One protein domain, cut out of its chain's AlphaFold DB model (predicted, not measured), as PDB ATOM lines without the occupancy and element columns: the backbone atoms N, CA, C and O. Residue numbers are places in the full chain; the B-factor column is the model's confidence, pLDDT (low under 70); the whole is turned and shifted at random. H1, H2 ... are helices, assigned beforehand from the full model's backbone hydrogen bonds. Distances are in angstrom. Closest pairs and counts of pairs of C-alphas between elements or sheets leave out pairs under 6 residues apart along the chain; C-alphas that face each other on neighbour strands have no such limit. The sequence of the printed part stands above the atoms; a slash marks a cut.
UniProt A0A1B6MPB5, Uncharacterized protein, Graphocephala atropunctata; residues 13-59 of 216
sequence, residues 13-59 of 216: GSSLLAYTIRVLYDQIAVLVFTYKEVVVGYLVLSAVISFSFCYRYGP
ATOM      1  N   GLY A  13     -25.391  -5.531 -23.281       84.50
ATOM      2  CA  GLY A  13     -24.166  -4.823 -22.917       84.50
ATOM      3  C   GLY A  13     -23.187  -4.696 -24.083       84.50
ATOM      4  O   GLY A  13     -22.614  -3.630 -24.275       84.50
ATOM      5  N   SER A  14     -23.050  -5.737 -24.909       84.38
ATOM      6  CA  SER A  14     -22.213  -5.701 -26.116       84.38
ATOM      7  C   SER A  14     -22.735  -4.696 -27.148       84.38
ATOM      8  O   SER A  14     -21.954  -3.926 -27.700       84.38
ATOM      9  N   SER A  15     -24.054  -4.623 -27.360       87.94
ATOM     10  CA  SER A  15     -24.649  -3.653 -28.289       87.94
ATOM     11  C   SER A  15     -24.489  -2.206 -27.807       87.94
ATOM     12  O   SER A  15     -24.113  -1.334 -28.591       87.94
ATOM     13  N   LEU A  16     -24.681  -1.954 -26.506       88.25
ATOM     14  CA  LEU A  16     -24.456  -0.638 -25.904       88.25
ATOM     15  C   LEU A  16     -22.975  -0.225 -25.972       88.25
ATOM     16  O   LEU A  16     -22.652   0.918 -26.303       88.25
ATOM     17  N   LEU A  17     -22.063  -1.165 -25.714       89.00
ATOM     18  CA  LEU A  17     -20.623  -0.950 -25.826       89.00
ATOM     19  C   LEU A  17     -20.211  -0.668 -27.279       89.00
ATOM     20  O   LEU A  17     -19.495   0.292 -27.539       89.00
ATOM     21  N   ALA A  18     -20.724  -1.428 -28.246       88.62
ATOM     22  CA  ALA A  18     -20.465  -1.191 -29.665       88.62
ATOM     23  C   ALA A  18     -21.003   0.170 -30.135       88.62
ATOM     24  O   ALA A  18     -20.339   0.864 -30.903       88.62
ATOM     25  N   TYR A  19     -22.182   0.578 -29.651       91.75
ATOM     26  CA  TYR A  19     -22.759   1.883 -29.970       91.75
ATOM     27  C   TYR A  19     -21.916   3.034 -29.412       91.75
ATOM     28  O   TYR A  19     -21.582   3.963 -30.143       91.75
ATOM     29  N   THR A  20     -21.512   2.953 -28.141       88.12
ATOM     30  CA  THR A  20     -20.650   3.977 -27.526       88.12
ATOM     31  C   THR A  20     -19.282   4.056 -28.202       88.12
ATOM     32  O   THR A  20     -18.809   5.159 -28.464       88.12
ATOM     33  N   ILE A  21     -18.686   2.917 -28.571       91.25
ATOM     34  CA  ILE A  21     -17.437   2.868 -29.344       91.25
ATOM     35  C   ILE A  21     -17.605   3.530 -30.712       91.25
ATOM     36  O   ILE A  21     -16.736   4.302 -31.107       91.25
ATOM     37  N   ARG A  22     -18.711   3.282 -31.427       89.75
ATOM     38  CA  ARG A  22     -18.979   3.950 -32.711       89.75
ATOM     39  C   ARG A  22     -19.072   5.462 -32.562       89.75
ATOM     40  O   ARG A  22     -18.411   6.183 -33.298       89.75
ATOM     41  N   VAL A  23     -19.853   5.931 -31.590       88.81
ATOM     42  CA  VAL A  23     -20.008   7.370 -31.332       88.81
ATOM     43  C   VAL A  23     -18.662   8.001 -30.978       88.81
ATOM     44  O   VAL A  23     -18.332   9.068 -31.485       88.81
ATOM     45  N   LEU A  24     -17.854   7.332 -30.154       87.75
ATOM     46  CA  LEU A  24     -16.499   7.782 -29.840       87.75
ATOM     47  C   LEU A  24     -15.607   7.819 -31.082       87.75
ATOM     48  O   LEU A  24     -14.879   8.790 -31.264       87.75
ATOM     49  N   TYR A  25     -15.675   6.801 -31.942       90.75
ATOM     50  CA  TYR A  25     -14.879   6.735 -33.163       90.75
ATOM     51  C   TYR A  25     -15.174   7.906 -34.096       90.75
ATOM     52  O   TYR A  25     -14.241   8.574 -34.528       90.75
ATOM     53  N   ASP A  26     -16.447   8.210 -34.346       88.38
ATOM     54  CA  ASP A  26     -16.824   9.309 -35.239       88.38
ATOM     55  C   ASP A  26     -16.351  10.663 -34.693       88.38
ATOM     56  O   ASP A  26     -15.797  11.482 -35.428       88.38
ATOM     57  N   GLN A  27     -16.487  10.882 -33.382       87.06
ATOM     58  CA  GLN A  27     -16.025  12.111 -32.732       87.06
ATOM     59  C   GLN A  27     -14.496  12.241 -32.768       87.06
ATOM     60  O   GLN A  27     -13.966  13.312 -33.069       87.06
ATOM     61  N   ILE A  28     -13.774  11.147 -32.505       85.81
ATOM     62  CA  ILE A  28     -12.308  11.115 -32.563       85.81
ATOM     63  C   ILE A  28     -11.828  11.300 -34.002       85.81
ATOM     64  O   ILE A  28     -10.884  12.051 -34.223       85.81
ATOM     65  N   ALA A  29     -12.476  10.680 -34.987       86.38
ATOM     66  CA  ALA A  29     -12.120  10.823 -36.392       86.38
ATOM     67  C   ALA A  29     -12.251  12.284 -36.838       86.38
ATOM     68  O   ALA A  29     -11.300  12.847 -37.381       86.38
ATOM     69  N   VAL A  30     -13.379  12.938 -36.535       88.31
ATOM     70  CA  VAL A  30     -13.575  14.365 -36.836       88.31
ATOM     71  C   VAL A  30     -12.507  15.223 -36.152       88.31
ATOM     72  O   VAL A  30     -11.928  16.098 -36.796       88.31
ATOM     73  N   LEU A  31     -12.183  14.948 -34.884       85.06
ATOM     74  CA  LEU A  31     -11.140  15.667 -34.149       85.06
ATOM     75  C   LEU A  31      -9.751  15.482 -34.788       85.06
ATOM     76  O   LEU A  31      -9.028  16.459 -34.984       85.06
ATOM     77  N   VAL A  32      -9.391  14.246 -35.145       85.75
ATOM     78  CA  VAL A  32      -8.092  13.893 -35.741       85.75
ATOM     79  C   VAL A  32      -7.932  14.514 -37.125       85.75
ATOM     80  O   VAL A  32      -6.873  15.063 -37.420       85.75
ATOM     81  N   PHE A  33      -8.970  14.484 -37.964       87.94
ATOM     82  CA  PHE A  33      -8.898  15.083 -39.298       87.94
ATOM     83  C   PHE A  33      -8.905  16.614 -39.258       87.94
ATOM     84  O   PHE A  33      -8.212  17.242 -40.058       87.94
ATOM     85  N   THR A  34      -9.621  17.218 -38.306       91.00
ATOM     86  CA  THR A  34      -9.694  18.681 -38.164       91.00
ATOM     87  C   THR A  34      -8.410  19.267 -37.567       91.00
ATOM     88  O   THR A  34      -7.942  20.304 -38.027       91.00
ATOM     89  N   TYR A  35      -7.794  18.592 -36.588       90.44
ATOM     90  CA  TYR A  35      -6.625  19.092 -35.847       90.44
ATOM     91  C   TYR A  35      -5.375  18.221 -36.025       90.44
ATOM     92  O   TYR A  35      -4.576  18.060 -35.100       90.44
ATOM     93  N   LYS A  36      -5.185  17.664 -37.225       88.00
ATOM     94  CA  LYS A  36      -4.114  16.700 -37.534       88.00
ATOM     95  C   LYS A  36      -2.720  17.133 -37.065       88.00
ATOM     96  O   LYS A  36      -1.980  16.321 -36.522       88.00
ATOM     97  N   GLU A  37      -2.368  18.409 -37.219       87.69
ATOM     98  CA  GLU A  37      -1.037  18.921 -36.866       87.69
ATOM     99  C   GLU A  37      -0.807  18.922 -35.350       87.69
ATOM    100  O   GLU A  37       0.241  18.486 -34.873       87.69
ATOM    101  N   VAL A  38      -1.821  19.326 -34.581       90.69
ATOM    102  CA  VAL A  38      -1.779  19.332 -33.112       90.69
ATOM    103  C   VAL A  38      -1.742  17.904 -32.570       90.69
ATOM    104  O   VAL A  38      -0.980  17.610 -31.649       90.69
ATOM    105  N   VAL A  39      -2.521  16.998 -33.167       88.81
ATOM    106  CA  VAL A  39      -2.559  15.580 -32.782       88.81
ATOM    107  C   VAL A  39      -1.210  14.909 -33.029       88.81
ATOM    108  O   VAL A  39      -0.700  14.224 -32.142       88.81
ATOM    109  N   VAL A  40      -0.596  15.140 -34.192       86.06
ATOM    110  CA  VAL A  40       0.747  14.624 -34.496       86.06
ATOM    111  C   VAL A  40       1.776  15.201 -33.524       86.06
ATOM    112  O   VAL A  40       2.575  14.443 -32.978       86.06
ATOM    113  N   GLY A  41       1.723  16.505 -33.234       91.81
ATOM    114  CA  GLY A  41       2.605  17.136 -32.249       91.81
ATOM    115  C   GLY A  41       2.488  16.511 -30.854       91.81
ATOM    116  O   GLY A  41       3.500  16.180 -30.235       91.81
ATOM    117  N   TYR A  42       1.265  16.268 -30.379       91.81
ATOM    118  CA  TYR A  42       1.015  15.607 -29.095       91.81
ATOM    119  C   TYR A  42       1.524  14.158 -29.066       91.81
ATOM    120  O   TYR A  42       2.113  13.716 -28.075       91.81
ATOM    121  N   LEU A  43       1.345  13.410 -30.160       90.56
ATOM    122  CA  LEU A  43       1.830  12.035 -30.284       90.56
ATOM    123  C   LEU A  43       3.365  11.991 -30.257       90.56
ATOM    124  O   LEU A  43       3.943  11.211 -29.503       90.56
ATOM    125  N   VAL A  44       4.036  12.885 -30.988       90.50
ATOM    126  CA  VAL A  44       5.505  12.992 -30.970       90.50
ATOM    127  C   VAL A  44       6.010  13.358 -29.575       90.50
ATOM    128  O   VAL A  44       6.906  12.693 -29.061       90.50
ATOM    129  N   LEU A  45       5.417  14.363 -28.922       93.00
ATOM    130  CA  LEU A  45       5.824  14.771 -27.575       93.00
ATOM    131  C   LEU A  45       5.623  13.648 -26.553       93.00
ATOM    132  O   LEU A  45       6.537  13.347 -25.787       93.00
ATOM    133  N   SER A  46       4.464  12.990 -26.559       92.06
ATOM    134  CA  SER A  46       4.190  11.870 -25.649       92.06
ATOM    135  C   SER A  46       5.094  10.660 -25.913       92.06
ATOM    136  O   SER A  46       5.546  10.023 -24.958       92.06
ATOM    137  N   ALA A  47       5.442  10.379 -27.174       88.69
ATOM    138  CA  ALA A  47       6.408   9.345 -27.536       88.69
ATOM    139  C   ALA A  47       7.829   9.687 -27.056       88.69
ATOM    140  O   ALA A  47       8.488   8.832 -26.468       88.69
ATOM    141  N   VAL A  48       8.283  10.934 -27.230       90.19
ATOM    142  CA  VAL A  48       9.591  11.409 -26.742       90.19
ATOM    143  C   VAL A  48       9.663  11.352 -25.217       90.19
ATOM    144  O   VAL A  48      10.657  10.876 -24.675       90.19
ATOM    145  N   ILE A  49       8.607  11.776 -24.518       90.50
ATOM    146  CA  ILE A  49       8.521  11.703 -23.054       90.50
ATOM    147  C   ILE A  49       8.581  10.242 -22.596       90.50
ATOM    148  O   ILE A  49       9.380   9.906 -21.726       90.50
ATOM    149  N   SER A  50       7.794   9.361 -23.214       88.38
ATOM    150  CA  SER A  50       7.782   7.929 -22.887       88.38
ATOM    151  C   SER A  50       9.143   7.281 -23.153       88.38
ATOM    152  O   SER A  50       9.646   6.538 -22.315       88.38
ATOM    153  N   PHE A  51       9.783   7.611 -24.277       83.44
ATOM    154  CA  PHE A  51      11.124   7.140 -24.619       83.44
ATOM    155  C   PHE A  51      12.176   7.652 -23.629       83.44
ATOM    156  O   PHE A  51      13.020   6.884 -23.175       83.44
ATOM    157  N   SER A  52      12.091   8.925 -23.237       85.50
ATOM    158  CA  SER A  52      12.963   9.533 -22.231       85.50
ATOM    159  C   SER A  52      12.807   8.855 -20.868       85.50
ATOM    160  O   SER A  52      13.806   8.524 -20.229       85.50
ATOM    161  N   PHE A  53      11.573   8.561 -20.450       85.69
ATOM    162  CA  PHE A  53      11.307   7.811 -19.225       85.69
ATOM    163  C   PHE A  53      11.854   6.381 -19.292       85.69
ATOM    164  O   PHE A  53      12.549   5.960 -18.368       85.69
ATOM    165  N   CYS A  54      11.626   5.657 -20.390       78.75
ATOM    166  CA  CYS A  54      12.197   4.323 -20.593       78.75
ATOM    167  C   CYS A  54      13.735   4.341 -20.584       78.75
ATOM    168  O   CYS A  54      14.358   3.436 -20.037       78.75
ATOM    169  N   TYR A  55      14.357   5.385 -21.137       79.12
ATOM    170  CA  TYR A  55      15.810   5.556 -21.122       79.12
ATOM    171  C   TYR A  55      16.345   5.862 -19.714       79.12
ATOM    172  O   TYR A  55      17.392   5.357 -19.317       79.12
ATOM    173  N   ARG A  56      15.609   6.661 -18.928       84.50
ATOM    174  CA  ARG A  56      15.989   7.069 -17.566       84.50
ATOM    175  C   ARG A  56      15.918   5.920 -16.553       84.50
ATOM    176  O   ARG A  56      16.785   5.851 -15.686       84.50
ATOM    177  N   TYR A  57      14.902   5.059 -16.633       80.44
ATOM    178  CA  TYR A  57      14.684   3.968 -15.667       80.44
ATOM    179  C   TYR A  57      15.488   2.690 -15.967       80.44
ATOM    180  O   TYR A  57      15.548   1.799 -15.124       80.44
ATOM    181  N   GLY A  58      16.166   2.631 -17.116       70.69
ATOM    182  CA  GLY A  58      16.980   1.490 -17.526       70.69
ATOM    183  C   GLY A  58      16.175   0.391 -18.236       70.69
ATOM    184  O   GLY A  58      14.942   0.371 -18.179       70.69
ATOM    185  N   PRO A  59      16.855  -0.521 -18.957       69.62
ATOM    186  CA  PRO A  59      16.196  -1.598 -19.688       69.62
ATOM    187  C   PRO A  59      15.469  -2.530 -18.716       69.62
ATOM    188  O   PRO A  59      16.044  -2.978 -17.721       69.62
TER     189      PRO A  59
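This is residues 13 to 59 of the 216 residues of an uncharacterized protein of Graphocephala atropunctata (UniProt A0A1B6MPB5). Two long, straight helices, H1 then H2, meet near their ends at a sharp corner and spread as a wide, open V, with nothing filling the space between the arms. The printed part has 47 residues with two named helices and no named strand, and its class is all helix. It is extended, with a radius of gyration of the C-alphas of 16.1 A, and only just flat, spanning 43 by 29 by 7 A.

Start with H1, residues 13 to 34, and go through the tight link, Tyr 35, into H2, residues 36 to 57. The two helices are close but not clearly touching: their closest C-alphas, those of Val 32 and Val 39, are 6.5 A apart. Their lines are about perpendicular, at 74 degrees. In H1 and H2 every O i to N i+4 pair is within hydrogen-bond range.

Find C-alpha 13 at (-24.166, -4.823, -22.917); from there H1 runs 31.5 A to C-alpha 34 at (-9.694, 18.681, -38.164). H2 also measures 31.5 A and ends at C-alpha 57, at (14.684, 3.968, -15.667).

Look at Ser 15 and Arg 56 for the two C-alphas farthest apart, at 43.4 A. The printed part has no cut. In the B-factor column the mean pLDDT of the printed part is 87.1, and residue 59 is under 70.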